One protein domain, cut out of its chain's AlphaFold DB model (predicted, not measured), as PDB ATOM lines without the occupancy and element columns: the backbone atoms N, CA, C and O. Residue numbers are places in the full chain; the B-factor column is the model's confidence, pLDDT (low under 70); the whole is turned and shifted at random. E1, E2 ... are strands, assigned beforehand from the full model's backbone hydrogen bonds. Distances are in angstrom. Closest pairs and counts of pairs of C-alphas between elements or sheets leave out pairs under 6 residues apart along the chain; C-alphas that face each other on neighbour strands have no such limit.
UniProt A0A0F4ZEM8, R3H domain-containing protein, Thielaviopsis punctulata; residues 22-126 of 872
ATOM      1  N   ARG A  22      -6.695 -18.214  25.777       73.88
ATOM      2  CA  ARG A  22      -6.551 -16.885  25.164       73.88
ATOM      3  C   ARG A  22      -5.319 -16.850  24.252       73.88
ATOM      4  O   ARG A  22      -4.411 -17.666  24.399       73.88
ATOM      5  N   LEU A  23      -5.224 -15.824  23.404       70.25
ATOM      6  CA  LEU A  23      -4.089 -15.583  22.493       70.25
ATOM      7  C   LEU A  23      -2.690 -15.552  23.156       70.25
ATOM      8  O   LEU A  23      -1.690 -15.685  22.462       70.25
ATOM      9  N   CYS A  24      -2.595 -15.419  24.484       69.69
ATOM     10  CA  CYS A  24      -1.338 -15.530  25.236       69.69
ATOM     11  C   CYS A  24      -0.856 -16.977  25.480       69.69
ATOM     12  O   CYS A  24       0.181 -17.168  26.107       69.69
ATOM     13  N   GLY A  25      -1.638 -18.002  25.125       67.94
ATOM     14  CA  GLY A  25      -1.316 -19.423  25.332       67.94
ATOM     15  C   GLY A  25      -1.353 -19.928  26.785       67.94
ATOM     16  O   GLY A  25      -1.539 -21.121  26.993       67.94
ATOM     17  N   LEU A  26      -1.210 -19.055  27.789       70.88
ATOM     18  CA  LEU A  26      -1.114 -19.443  29.209       70.88
ATOM     19  C   LEU A  26      -2.435 -19.358  29.999       70.88
ATOM     20  O   LEU A  26      -2.667 -20.169  30.893       70.88
ATOM     21  N   HIS A  27      -3.312 -18.399  29.687       72.88
ATOM     22  CA  HIS A  27      -4.545 -18.147  30.444       72.88
ATOM     23  C   HIS A  27      -5.795 -18.606  29.679       72.88
ATOM     24  O   HIS A  27      -5.913 -18.377  28.476       72.88
ATOM     25  N   LYS A  28      -6.758 -19.216  30.382       78.00
ATOM     26  CA  LYS A  28      -8.070 -19.601  29.827       78.00
ATOM     27  C   LYS A  28      -8.994 -18.393  29.625       78.00
ATOM     28  O   LYS A  28      -8.888 -17.386  30.331       78.00
ATOM     29  N   CYS A  29      -9.920 -18.498  28.675       74.69
ATOM     30  CA  CYS A  29     -11.002 -17.532  28.507       74.69
ATOM     31  C   CYS A  29     -12.093 -17.775  29.573       74.69
ATOM     32  O   CYS A  29     -12.513 -18.904  29.789       74.69
ATOM     33  N   LYS A  30     -12.543 -16.712  30.256       71.62
ATOM     34  CA  LYS A  30     -13.562 -16.754  31.335       71.62
ATOM     35  C   LYS A  30     -14.903 -16.163  30.880       71.62
ATOM     36  O   LYS A  30     -15.564 -15.430  31.609       71.62
ATOM     37  N   ARG A  31     -15.233 -16.355  29.605       67.31
ATOM     38  CA  ARG A  31     -16.382 -15.736  28.935       67.31
ATOM     39  C   ARG A  31     -17.302 -16.837  28.432       67.31
ATOM     40  O   ARG A  31     -16.806 -17.842  27.930       67.31
ATOM     41  N   GLY A  32     -18.615 -16.642  28.545       68.69
ATOM     42  CA  GLY A  32     -19.602 -17.560  27.968       68.69
ATOM     43  C   GLY A  32     -19.368 -17.781  26.469       68.69
ATOM     44  O   GLY A  32     -18.820 -16.901  25.793       68.69
ATOM     45  N   CYS A  33     -19.752 -18.957  25.967       72.12
ATOM     46  CA  CYS A  33     -19.526 -19.393  24.588       72.12
ATOM     47  C   CYS A  33     -19.816 -18.294  23.550       72.12
ATOM     48  O   CYS A  33     -20.917 -17.746  23.483       72.12
ATOM     49  N   HIS A  34     -18.818 -18.010  22.713       70.19
ATOM     50  CA  HIS A  34     -18.892 -17.054  21.612       70.19
ATOM     51  C   HIS A  34     -18.585 -17.763  20.288       70.19
ATOM     52  O   HIS A  34     -17.668 -18.583  20.220       70.19
ATOM     53  N   GLU A  35     -19.357 -17.456  19.245       63.47
ATOM     54  CA  GLU A  35     -19.199 -18.076  17.926       63.47
ATOM     55  C   GLU A  35     -17.915 -17.597  17.228       63.47
ATOM     56  O   GLU A  35     -17.609 -16.405  17.226       63.47
ATOM     57  N   ASP A  36     -17.165 -18.561  16.687       57.00
ATOM     58  CA  ASP A  36     -16.078 -18.484  15.695       57.00
ATOM     59  C   ASP A  36     -15.324 -17.149  15.535       57.00
ATOM     60  O   ASP A  36     -15.163 -16.598  14.445       57.00
ATOM     61  N   GLY A  37     -14.753 -16.692  16.650       62.09
ATOM     62  CA  GLY A  37     -13.689 -15.695  16.706       62.09
ATOM     63  C   GLY A  37     -12.627 -16.092  17.732       62.09
ATOM     64  O   GLY A  37     -12.919 -16.816  18.692       62.09
ATOM     65  N   ASP A  38     -11.394 -15.621  17.535       63.91
ATOM     66  CA  ASP A  38     -10.292 -15.854  18.473       63.91
ATOM     67  C   ASP A  38     -10.601 -15.305  19.873       63.91
ATOM     68  O   ASP A  38     -11.274 -14.283  20.045       63.91
ATOM     69  N   CYS A  39     -10.095 -15.989  20.900       69.12
ATOM     70  CA  CYS A  39     -10.306 -15.583  22.286       69.12
ATOM     71  C   CYS A  39      -9.583 -14.264  22.593       69.12
ATOM     72  O   CYS A  39      -8.388 -14.122  22.335       69.12
ATOM     73  N   GLU A  40     -10.309 -13.322  23.196       67.62
ATOM     74  CA  GLU A  40      -9.840 -11.970  23.523       67.62
ATOM     75  C   GLU A  40      -8.451 -11.924  24.194       67.62
ATOM     76  O   GLU A  40      -8.148 -12.699  25.112       67.62
ATOM     77  N   VAL A  41      -7.627 -10.963  23.743       72.62
ATOM     78  CA  VAL A  41      -6.265 -10.719  24.248       72.62
ATOM     79  C   VAL A  41      -6.228 -10.654  25.772       72.62
ATOM     80  O   VAL A  41      -7.106 -10.084  26.423       72.62
ATOM     81  N   CYS A  42      -5.200 -11.267  26.352       74.44
ATOM     82  CA  CYS A  42      -5.113 -11.435  27.792       74.44
ATOM     83  C   CYS A  42      -4.778 -10.114  28.501       74.44
ATOM     84  O   CYS A  42      -3.753  -9.479  28.244       74.44
ATOM     85  N   ARG A  43      -5.676  -9.730  29.413       74.69
ATOM     86  CA  ARG A  43      -5.562  -8.563  30.300       74.69
ATOM     87  C   ARG A  43      -5.269  -8.955  31.749       74.69
ATOM     88  O   ARG A  43      -5.229  -8.085  32.610       74.69
ATOM     89  N   ASP A  44      -5.096 -10.249  32.018       77.81
ATOM     90  CA  ASP A  44      -4.657 -10.738  33.319       77.81
ATOM     91  C   ASP A  44      -3.249 -10.169  33.598       77.81
ATOM     92  O   ASP A  44      -2.374 -10.185  32.725       77.81
ATOM     93  N   ILE A  45      -3.071  -9.579  34.780       79.38
ATOM     94  CA  ILE A  45      -1.875  -8.819  35.161       79.38
ATOM     95  C   ILE A  45      -0.818  -9.783  35.705       79.38
ATOM     96  O   ILE A  45      -1.125 -10.628  36.544       79.38
ATOM     97  N   VAL A  46       0.421  -9.661  35.226       81.62
ATOM     98  CA  VAL A  46       1.534 -10.552  35.577       81.62
ATOM     99  C   VAL A  46       2.688  -9.730  36.168       81.62
ATOM    100  O   VAL A  46       3.096  -8.738  35.557       81.62
ATOM    101  N   PRO A  47       3.253 -10.114  37.330       78.81
ATOM    102  CA  PRO A  47       4.471  -9.497  37.845       78.81
ATOM    103  C   PRO A  47       5.672  -9.908  36.983       78.81
ATOM    104  O   PRO A  47       5.938 -11.091  36.783       78.81
ATOM    105  N   THR A  48       6.413  -8.926  36.476       81.25
ATOM    106  CA  THR A  48       7.542  -9.123  35.552       81.25
ATOM    107  C   THR A  48       8.743  -8.262  35.933       81.25
ATOM    108  O   THR A  48       8.595  -7.285  36.664       81.25
ATOM    109  N   ILE A  49       9.938  -8.607  35.443       82.31
ATOM    110  CA  ILE A  49      11.202  -7.920  35.763       82.31
ATOM    111  C   ILE A  49      11.813  -7.346  34.474       82.31
ATOM    112  O   ILE A  49      11.773  -7.984  33.416       82.31
ATOM    113  N   CYS A  50      12.395  -6.146  34.543       82.94
ATOM    114  CA  CYS A  50      13.127  -5.567  33.412       82.94
ATOM    115  C   CYS A  50      14.322  -6.447  33.004       82.94
ATOM    116  O   CYS A  50      14.916  -7.115  33.848       82.94
ATOM    117  N   TYR A  51      14.807  -6.339  31.762       78.00
ATOM    118  CA  TYR A  51      16.097  -6.934  31.353       78.00
ATOM    119  C   TYR A  51      17.296  -6.487  32.225       78.00
ATOM    120  O   TYR A  51      18.357  -7.106  32.208       78.00
ATOM    121  N   CYS A  52      17.133  -5.419  33.006       72.69
ATOM    122  CA  CYS A  52      18.131  -4.844  33.897       72.69
ATOM    123  C   CYS A  52      18.164  -5.399  35.333       72.69
ATOM    124  O   CYS A  52      19.072  -5.037  36.078       72.69
ATOM    125  N   GLY A  53      17.162  -6.173  35.766       74.25
ATOM    126  CA  GLY A  53      16.961  -6.569  37.170       74.25
ATOM    127  C   GLY A  53      16.611  -5.438  38.162       74.25
ATOM    128  O   GLY A  53      16.297  -5.730  39.309       74.25
ATOM    129  N   LYS A  54      16.663  -4.154  37.763       72.75
ATOM    130  CA  LYS A  54      16.463  -2.979  38.644       72.75
ATOM    131  C   LYS A  54      15.009  -2.666  38.997       72.75
ATOM    132  O   LYS A  54      14.771  -1.935  39.951       72.75
ATOM    133  N   GLU A  55      14.052  -3.118  38.192       73.88
ATOM    134  CA  GLU A  55      12.644  -2.746  38.323       73.88
ATOM    135  C   GLU A  55      11.745  -3.955  38.056       73.88
ATOM    136  O   GLU A  55      11.896  -4.643  37.040       73.88
ATOM    137  N   GLN A  56      10.798  -4.180  38.967       79.94
ATOM    138  CA  GLN A  56       9.694  -5.120  38.817       79.94
ATOM    139  C   GLN A  56       8.414  -4.323  38.538       79.94
ATOM    140  O   GLN A  56       8.141  -3.336  39.221       79.94
ATOM    141  N   LYS A  57       7.631  -4.738  37.539       80.12
ATOM    142  CA  LYS A  57       6.340  -4.129  37.195       80.12
ATOM    143  C   LYS A  57       5.274  -5.183  36.949       80.12
ATOM    144  O   LYS A  57       5.521  -6.226  36.343       80.12
ATOM    145  N   GLU A  58       4.075  -4.863  37.403       83.94
ATOM    146  CA  GLU A  58       2.849  -5.569  37.065       83.94
ATOM    147  C   GLU A  58       2.362  -5.079  35.697       83.94
ATOM    148  O   GLU A  58       2.014  -3.910  35.531       83.94
ATOM    149  N   ILE A  59       2.410  -5.959  34.696       80.06
ATOM    150  CA  ILE A  59       2.138  -5.647  33.284       80.06
ATOM    151  C   ILE A  59       1.048  -6.612  32.784       80.06
ATOM    152  O   ILE A  59       1.103  -7.804  33.108       80.06
ATOM    153  N   PRO A  60       0.031  -6.159  32.025       81.44
ATOM    154  CA  PRO A  60      -0.966  -7.062  31.454       81.44
ATOM    155  C   PRO A  60      -0.301  -8.032  30.472       81.44
ATOM    156  O   PRO A  60       0.524  -7.639  29.652       81.44
ATOM    157  N   CYS A  61      -0.687  -9.306  30.518       79.12
ATOM    158  CA  CYS A  61       0.004 -10.403  29.831       79.12
ATOM    159  C   CYS A  61       0.236 -10.199  28.314       79.12
ATOM    160  O   CYS A  61       1.212 -10.724  27.786       79.12
ATOM    161  N   ASN A  62      -0.608  -9.428  27.611       74.19
ATOM    162  CA  ASN A  62      -0.400  -9.095  26.191       74.19
ATOM    163  C   ASN A  62       0.750  -8.097  25.906       74.19
ATOM    164  O   ASN A  62       1.221  -8.040  24.775       74.19
ATOM    165  N   GLU A  63       1.199  -7.330  26.903       72.12
ATOM    166  CA  GLU A  63       2.271  -6.321  26.790       72.12
ATOM    167  C   GLU A  63       3.630  -6.838  27.302       72.12
ATOM    168  O   GLU A  63       4.633  -6.122  27.281       72.12
ATOM    169  N   VAL A  64       3.687  -8.096  27.755       75.81
ATOM    170  CA  VAL A  64       4.921  -8.748  28.206       75.81
ATOM    171  C   VAL A  64       5.784  -9.102  26.991       75.81
ATOM    172  O   VAL A  64       5.379  -9.889  26.138       75.81
ATOM    173  N   GLY A  65       6.979  -8.510  26.912       68.50
ATOM    174  CA  GLY A  65       7.941  -8.759  25.838       68.50
ATOM    175  C   GLY A  65       8.644 -10.117  25.940       68.50
ATOM    176  O   GLY A  65       8.391 -10.914  26.844       68.50
ATOM    177  N   GLU A  66       9.553 -10.384  24.994       71.06
ATOM    178  CA  GLU A  66      10.306 -11.643  24.946       71.06
ATOM    179  C   GLU A  66      11.010 -11.940  26.273       71.06
ATOM    180  O   GLU A  66      11.858 -11.164  26.725       71.06
ATOM    181  N   VAL A  67      10.700 -13.102  26.850       72.62
ATOM    182  CA  VAL A  67      11.360 -13.614  28.050       72.62
ATOM    183  C   VAL A  67      12.781 -14.045  27.694       72.62
ATOM    184  O   VAL A  67      12.970 -14.958  26.889       72.62
ATOM    185  N   ARG A  68      13.790 -13.413  28.302       75.44
ATOM    186  CA  ARG A  68      15.204 -13.781  28.136       75.44
ATOM    187  C   ARG A  68      15.882 -13.984  29.489       75.44
ATOM    188  O   ARG A  68      15.562 -13.300  30.461       75.44
ATOM    189  N   ILE A  69      16.802 -14.946  29.538       73.75
ATOM    190  CA  ILE A  69      17.608 -15.239  30.727       73.75
ATOM    191  C   ILE A  69      18.753 -14.230  30.779       73.75
ATOM    192  O   ILE A  69      19.596 -14.185  29.883       73.75
ATOM    193  N   ASN A  70      18.777 -13.431  31.839       70.62
ATOM    194  CA  ASN A  70      19.781 -12.410  32.095       70.62
ATOM    195  C   ASN A  70      20.460 -12.707  33.442       70.62
ATOM    196  O   ASN A  70      19.830 -13.231  34.354       70.62
ATOM    197  N   VAL A  71      21.741 -12.363  33.592       69.94
ATOM    198  CA  VAL A  71      22.513 -12.601  34.830       69.94
ATOM    199  C   VAL A  71      22.841 -11.273  35.502       69.94
ATOM    200  O   VAL A  71      23.368 -10.371  34.845       69.94
ATOM    201  N   ASN A  72      22.578 -11.152  36.808       65.75
ATOM    202  CA  ASN A  72      22.890  -9.939  37.568       65.75
ATOM    203  C   ASN A  72      24.407  -9.788  37.784       65.75
ATOM    204  O   ASN A  72      24.960 -10.288  38.763       65.75
ATOM    205  N   HIS A  73      25.075  -9.034  36.910       62.62
ATOM    206  CA  HIS A  73      26.510  -8.726  37.005       62.62
ATOM    207  C   HIS A  73      26.807  -7.496  37.896       62.62
ATOM    208  O   HIS A  73      27.815  -6.816  37.715       62.62
ATOM    209  N   GLY A  74      25.918  -7.166  38.840       61.28
ATOM    210  CA  GLY A  74      25.990  -5.939  39.644       61.28
ATOM    211  C   GLY A  74      25.274  -4.751  38.994       61.28
ATOM    212  O   GLY A  74      25.609  -3.600  39.261       61.28
ATOM    213  N   GLN A  75      24.301  -5.025  38.119       60.12
ATOM    214  CA  GLN A  75      23.415  -4.008  37.538       60.12
ATOM    215  C   GLN A  75      22.327  -3.563  38.517       60.12
ATOM    216  O   GLN A  75      21.873  -2.423  38.446       60.12
ATOM    217  N   VAL A  76      21.905  -4.448  39.422       57.75
ATOM    218  CA  VAL A  76      20.927  -4.128  40.468       57.75
ATOM    219  C   VAL A  76      21.646  -3.392  41.600       57.75
ATOM    220  O   VAL A  76      22.647  -3.881  42.120       57.75
ATOM    221  N   GLY A  77      21.163  -2.196  41.951       50.56
ATOM    222  CA  GLY A  77      21.734  -1.398  43.040       50.56
ATOM    223  C   GLY A  77      21.552  -2.068  44.405       50.56
ATOM    224  O   GLY A  77      20.674  -2.907  44.573       50.56
ATOM    225  N   SER A  78      22.351  -1.670  45.397       51.38
ATOM    226  CA  SER A  78      22.349  -2.236  46.758       51.38
ATOM    227  C   SER A  78      21.165  -1.772  47.632       51.38
ATOM    228  O   SER A  78      21.354  -1.384  48.783       51.38
ATOM    229  N   GLY A  79      19.959  -1.775  47.058       49.75
ATOM    230  CA  GLY A  79      18.678  -1.811  47.767       49.75
ATOM    231  C   GLY A  79      18.183  -3.257  47.899       49.75
ATOM    232  O   GLY A  79      18.831  -4.177  47.401       49.75
ATOM    233  N   GLU A  80      17.063  -3.468  48.591       48.38
ATOM    234  CA  GLU A  80      16.597  -4.807  48.984       48.38
ATOM    235  C   GLU A  80      16.461  -5.782  47.794       48.38
ATOM    236  O   GLU A  80      15.898  -5.471  46.744       48.38
ATOM    237  N   LEU A  81      17.058  -6.966  47.957       48.28
ATOM    238  CA  LEU A  81      17.367  -7.898  46.872       48.28
ATOM    239  C   LEU A  81      16.127  -8.622  46.332       48.28
ATOM    240  O   LEU A  81      15.543  -9.450  47.025       48.28
ATOM    241  N   LEU A  82      15.841  -8.437  45.039       56.31
ATOM    242  CA  LEU A  82      15.016  -9.370  44.255       56.31
ATOM    243  C   LEU A  82      15.846 -10.455  43.542       56.31
ATOM    244  O   LEU A  82      15.332 -11.537  43.277       56.31
ATOM    245  N   VAL A  83      17.121 -10.185  43.222       57.75
ATOM    246  CA  VAL A  83      17.992 -11.089  42.442       57.75
ATOM    247  C   VAL A  83      19.441 -11.040  42.965       57.75
ATOM    248  O   VAL A  83      20.095 -10.003  42.819       57.75
ATOM    249  N   PRO A  84      19.987 -12.132  43.542       59.47
ATOM    250  CA  PRO A  84      21.383 -12.208  43.985       59.47
ATOM    251  C   PRO A  84      22.425 -11.900  42.897       59.47
ATOM    252  O   PRO A  84      22.220 -12.174  41.711       59.47
ATOM    253  N   LEU A  85      23.586 -11.383  43.310       60.84
ATOM    254  CA  LEU A  85      24.734 -11.163  42.425       60.84
ATOM    255  C   LEU A  85      25.188 -12.493  41.796       60.84
ATOM    256  O   LEU A  85      25.395 -13.474  42.504       60.84
ATOM    257  N   GLY A  86      25.341 -12.518  40.471       62.41
ATOM    258  CA  GLY A  86      25.719 -13.710  39.705       62.41
ATOM    259  C   GLY A  86      24.590 -14.716  39.448       62.41
ATOM    260  O   GLY A  86      24.854 -15.745  38.836       62.41
ATOM    261  N   SER A  87      23.350 -14.445  39.874       68.25
ATOM    262  CA  SER A  87      22.206 -15.324  39.585       68.25
ATOM    263  C   SER A  87      21.477 -14.964  38.284       68.25
ATOM    264  O   SER A  87      21.441 -13.800  37.868       68.25
ATOM    265  N   GLU A  88      20.913 -15.992  37.648       74.12
ATOM    266  CA  GLU A  88      20.048 -15.903  36.470       74.12
ATOM    267  C   GLU A  88      18.626 -15.469  36.851       74.12
ATOM    268  O   GLU A  88      18.046 -15.950  37.825       74.12
ATOM    269  N   PHE A  89      18.037 -14.583  36.050       76.12
ATOM    270  CA  PHE A  89      16.654 -14.130  36.176       76.12
ATOM    271  C   PHE A  89      16.011 -13.942  34.797       76.12
ATOM    272  O   PHE A  89      16.689 -13.740  33.789       76.12
ATOM    273  N   HIS A  90      14.681 -13.990  34.752       78.12
ATOM    274  CA  HIS A  90      13.913 -13.848  33.516       78.12
ATOM    275  C   HIS A  90      13.497 -12.384  33.321       78.12
ATOM    276  O   HIS A  90      12.567 -11.903  33.967       78.12
ATOM    277  N   GLY A  91      14.204 -11.670  32.444       78.56
ATOM    278  CA  GLY A  91      13.849 -10.311  32.034       78.56
ATOM    279  C   GLY A  91      12.879 -10.328  30.854       78.56
ATOM    280  O   GLY A  91      13.045 -11.143  29.947       78.56
ATOM    281  N   THR A  92      11.882  -9.438  30.845       80.81
ATOM    282  CA  THR A  92      10.848  -9.404  29.787       80.81
ATOM    283  C   THR A  92      10.610  -8.029  29.155       80.81
ATOM    284  O   THR A  92      10.035  -7.957  28.071       80.81
ATOM    285  N   PHE A  93      11.034  -6.927  29.790       80.25
ATOM    286  CA  PHE A  93      10.770  -5.567  29.297       80.25
ATOM    287  C   PHE A  93      11.951  -4.595  29.470       80.25
ATOM    288  O   PHE A  93      12.831  -4.771  30.317       80.25
ATOM    289  N   ASN A  94      11.960  -3.532  28.662       82.50
ATOM    290  CA  ASN A  94      12.874  -2.396  28.800       82.50
ATOM    291  C   ASN A  94      12.237  -1.345  29.725       82.50
ATOM    292  O   ASN A  94      11.214  -0.763  29.373       82.50
ATOM    293  N   CYS A  95      12.827  -1.084  30.894       76.44
ATOM    294  CA  CYS A  95      12.322  -0.080  31.844       76.44
ATOM    295  C   CYS A  95      12.672   1.378  31.479       76.44
ATOM    296  O   CYS A  95      12.324   2.299  32.214       76.44
ATOM    297  N   GLY A  96      13.427   1.603  30.400       77.62
ATOM    298  CA  GLY A  96      13.934   2.913  29.985       77.62
ATOM    299  C   GLY A  96      15.172   3.405  30.748       77.62
ATOM    300  O   GLY A  96      15.885   4.264  30.235       77.62
ATOM    301  N   GLN A  97      15.490   2.859  31.927       79.06
ATOM    302  CA  GLN A  97      16.699   3.243  32.668       79.06
ATOM    303  C   GLN A  97      17.979   2.812  31.938       79.06
ATOM    304  O   GLN A  97      18.020   1.753  31.308       79.06
ATOM    305  N   VAL A  98      19.055   3.590  32.088       79.69
ATOM    306  CA  VAL A  98      20.398   3.213  31.613       79.69
ATOM    307  C   VAL A  98      20.873   1.918  32.276       79.69
ATOM    308  O   VAL A  98      20.638   1.692  33.469       79.69
ATOM    309  N   CYS A  99      21.551   1.053  31.521       77.56
ATOM    310  CA  CYS A  99      22.011  -0.244  32.013       77.56
ATOM    311  C   CYS A  99      23.013  -0.086  33.168       77.56
ATOM    312  O   CYS A  99      22.788  -0.600  34.265       77.56
ATOM    313  N   GLY A 100      24.083   0.683  32.965       72.31
ATOM    314  CA  GLY A 100      25.060   1.001  34.006       72.31
ATOM    315  C   GLY A 100      26.073  -0.104  34.338       72.31
ATOM    316  O   GLY A 100      26.935   0.132  35.179       72.31
ATOM    317  N   LEU A 101      26.032  -1.277  33.686       75.25
ATOM    318  CA  LEU A 101      27.077  -2.296  33.868       75.25
ATOM    319  C   LEU A 101      28.437  -1.762  33.397       75.25
ATOM    320  O   LEU A 101      28.511  -1.137  32.340       75.25
ATOM    321  N   LYS A 102      29.508  -2.038  34.146       76.62
ATOM    322  CA  LYS A 102      30.883  -1.738  33.722       76.62
ATOM    323  C   LYS A 102      31.251  -2.529  32.463       76.62
ATOM    324  O   LYS A 102      31.040  -3.736  32.410       76.62
ATOM    325  N   LEU A 103      31.801  -1.834  31.474       78.88
ATOM    326  CA  LEU A 103      32.344  -2.417  30.247       78.88
ATOM    327  C   LEU A 103      33.727  -3.038  30.517       78.88
ATOM    328  O   LEU A 103      34.305  -2.824  31.585       78.88
ATOM    329  N   ASP A 104      34.279  -3.746  29.530       76.69
ATOM    330  CA  ASP A 104      35.597  -4.411  29.574       76.69
ATOM    331  C   ASP A 104      36.737  -3.568  30.189       76.69
ATOM    332  O   ASP A 104      37.561  -4.074  30.947       76.69
ATOM    333  N   CYS A 105      36.748  -2.261  29.927       76.00
ATOM    334  CA  CYS A 105      37.719  -1.302  30.451       76.00
ATOM    335  C   CYS A 105      37.638  -1.035  31.971       76.00
ATOM    336  O   CYS A 105      38.445  -0.265  32.490       76.00
ATOM    337  N   GLY A 106      36.640  -1.569  32.685       73.38
ATOM    338  CA  GLY A 106      36.444  -1.440  34.139       73.38
ATOM    339  C   GLY A 106      36.039  -0.048  34.665       73.38
ATOM    340  O   GLY A 106      35.528   0.055  35.789       73.38
ATOM    341  N   VAL A 107      36.243   1.005  33.865       76.94
ATOM    342  CA  VAL A 107      35.974   2.416  34.202       76.94
ATOM    343  C   VAL A 107      34.620   2.881  33.660       76.94
ATOM    344  O   VAL A 107      33.794   3.379  34.423       76.94
ATOM    345  N   HIS A 108      34.369   2.710  32.359       73.81
ATOM    346  CA  HIS A 108      33.135   3.171  31.719       73.81
ATOM    347  C   HIS A 108      31.979   2.188  31.913       73.81
ATOM    348  O   HIS A 108      32.163   0.972  31.878       73.81
ATOM    349  N   THR A 109      30.770   2.724  32.065       82.94
ATOM    350  CA  THR A 109      29.526   1.960  32.193       82.94
ATOM    351  C   THR A 109      28.685   2.026  30.917       82.94
ATOM    352  O   THR A 109      28.745   2.996  30.162       82.94
ATOM    353  N   CYS A 110      27.889   0.985  30.660       80.69
ATOM    354  CA  CYS A 110      26.979   0.916  29.521       80.69
ATOM    355  C   CYS A 110      25.891   2.001  29.629       80.69
ATOM    356  O   CYS A 110      25.076   1.978  30.557       80.69
ATOM    357  N   GLN A 111      25.895   2.939  28.676       79.44
ATOM    358  CA  GLN A 111      24.984   4.090  28.628       79.44
ATOM    359  C   GLN A 111      23.639   3.784  27.945       79.44
ATOM    360  O   GLN A 111      22.694   4.553  28.108       79.44
ATOM    361  N   ASP A 112      23.525   2.667  27.219       78.38
ATOM    362  CA  ASP A 112      22.281   2.241  26.574       78.38
ATOM    363  C   ASP A 112      21.149   2.029  27.600       78.38
ATOM    364  O   ASP A 112      21.372   1.567  28.726       78.38
ATOM    365  N   THR A 113      19.905   2.286  27.184       82.00
ATOM    366  CA  THR A 113      18.705   1.886  27.939       82.00
ATOM    367  C   THR A 113      18.637   0.364  28.095       82.00
ATOM    368  O   THR A 113      19.042  -0.349  27.181       82.00
ATOM    369  N   CYS A 114      18.061  -0.115  29.199       80.38
ATOM    370  CA  CYS A 114      17.783  -1.512  29.558       80.38
ATOM    371  C   CYS A 114      17.434  -2.442  28.365       80.38
ATOM    372  O   CYS A 114      16.268  -2.662  28.032       80.38
ATOM    373  N   HIS A 115      18.455  -3.037  27.742       74.88
ATOM    374  CA  HIS A 115      18.316  -3.825  26.519       74.88
ATOM    375  C   HIS A 115      18.393  -5.336  26.759       74.88
ATOM    376  O   HIS A 115      19.046  -5.822  27.681       74.88
ATOM    377  N   ALA A 116      17.781  -6.097  25.856       68.00
ATOM    378  CA  ALA A 116      17.759  -7.553  25.883       68.00
ATOM    379  C   ALA A 116      19.061  -8.158  25.309       68.00
ATOM    380  O   ALA A 116      19.085  -8.608  24.163       68.00
ATOM    381  N   GLY A 117      20.160  -8.154  26.073       66.38
ATOM    382  CA  GLY A 117      21.406  -8.815  25.655       66.38
ATOM    383  C   GLY A 117      22.603  -8.616  26.587       66.38
ATOM    384  O   GLY A 117      22.597  -7.743  27.455       66.38
ATOM    385  N   GLU A 118      23.646  -9.421  26.376       65.38
ATOM    386  CA  GLU A 118      24.870  -9.436  27.184       65.38
ATOM    387  C   GLU A 118      25.594  -8.084  27.175       65.38
ATOM    388  O   GLU A 118      26.195  -7.663  26.186       65.38
ATOM    389  N   CYS A 119      25.563  -7.398  28.315       64.50
ATOM    390  CA  CYS A 119      26.289  -6.146  28.507       64.50
ATOM    391  C   CYS A 119      27.776  -6.379  28.832       64.50
ATOM    392  O   CYS A 119      28.597  -5.511  28.554       64.50
ATOM    393  N   ALA A 120      28.115  -7.534  29.421       59.91
ATOM    394  CA  ALA A 120      29.455  -7.841  29.930       59.91
ATOM    395  C   ALA A 120      30.504  -8.002  28.814       59.91
ATOM    396  O   ALA A 120      31.646  -7.587  28.977       59.91
ATOM    397  N   ASN A 121      30.095  -8.536  27.659       63.94
ATOM    398  CA  ASN A 121      30.959  -8.773  26.499       63.94
ATOM    399  C   ASN A 121      31.050  -7.566  25.540       63.94
ATOM    400  O   ASN A 121      31.485  -7.706  24.396       63.94
ATOM    401  N   ARG A 122      30.629  -6.366  25.969       70.56
ATOM    402  CA  ARG A 122      30.724  -5.145  25.155       70.56
ATOM    403  C   ARG A 122      32.042  -4.412  25.391       70.56
ATOM    404  O   ARG A 122      32.281  -3.876  26.474       70.56
ATOM    405  N   HIS A 123      32.842  -4.316  24.331       77.38
ATOM    406  CA  HIS A 123      34.029  -3.468  24.299       77.38
ATOM    407  C   HIS A 123      33.691  -1.987  24.505       77.38
ATOM    408  O   HIS A 123      32.698  -1.477  23.980       77.38
ATOM    409  N   CYS A 124      34.545  -1.283  25.245       79.62
ATOM    410  CA  CYS A 124      34.403   0.140  25.508       79.62
ATOM    411  C   CYS A 124      34.404   0.951  24.195       79.62
ATOM    412  O   CYS A 124      35.401   0.922  23.469       79.62
ATOM    413  N   PRO A 125      33.359   1.753  23.900       77.62
ATOM    414  CA  PRO A 125      33.314   2.574  22.686       77.62
ATOM    415  C   PRO A 125      34.363   3.698  22.690       77.62
ATOM    416  O   PRO A 125      34.645   4.286  21.650       77.62
ATOM    417  N   LEU A 126      34.954   3.981  23.858       77.31
ATOM    418  CA  LEU A 126      36.063   4.910  24.051       77.31
ATOM    419  C   LEU A 126      37.425   4.196  24.152       77.31
ATOM    420  O   LEU A 126      38.398   4.832  24.542       77.31
TER     421      LEU A 126
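AT A GLANCE: This is residues 22 to 126 of the 872 residues of the protein "R3H domain-containing protein" of Thielaviopsis punctulata (UniProt A0A0F4ZEM8). This is a rod with little regular structure: a small, strongly twisted sheet of two hairpins, E1-E2 and E3-E4, with looped residues 22 to 44 at one end and looped residues 94 to 126 running to the other. Of 105 printed residues, 21 are in four named strands, E1 to E4 along the chain, with no named helix: all strand. The mixed sheet runs E2 E1 E4 E3; the whole is loose, radius of gyration of the C-alphas 17.7 A, spans 61 by 29 by 19 A.

IN THESE COORDINATES: Find C-alpha 45 at (-1.875, -8.819, 35.161); E1, residues 45 to 50, runs 15.4 A. E2 is 56 to 60, 13.1 A; E3 is 68 to 71, 10.0 A; E4, 88 to 93, runs 15.6 A to (10.770, -5.567, 29.297).

HOW THE PARTS SIT: Inner strands E1 and E4 are parallel; within hydrogen-bond range are N 92 and O 49, 3.0 A. Antiparallel hairpins: E1-E2, N 48 and O 57, 2.8 A; E3-E4, N 89 and O 70, 2.8 A.

THE WHOLE: The farthest C-alphas, Glu 35 and Val 107, are 61.1 A apart. The printed part has no cut; link E3 to E4 is long. Residues under pLDDT 70 include 71 to 87.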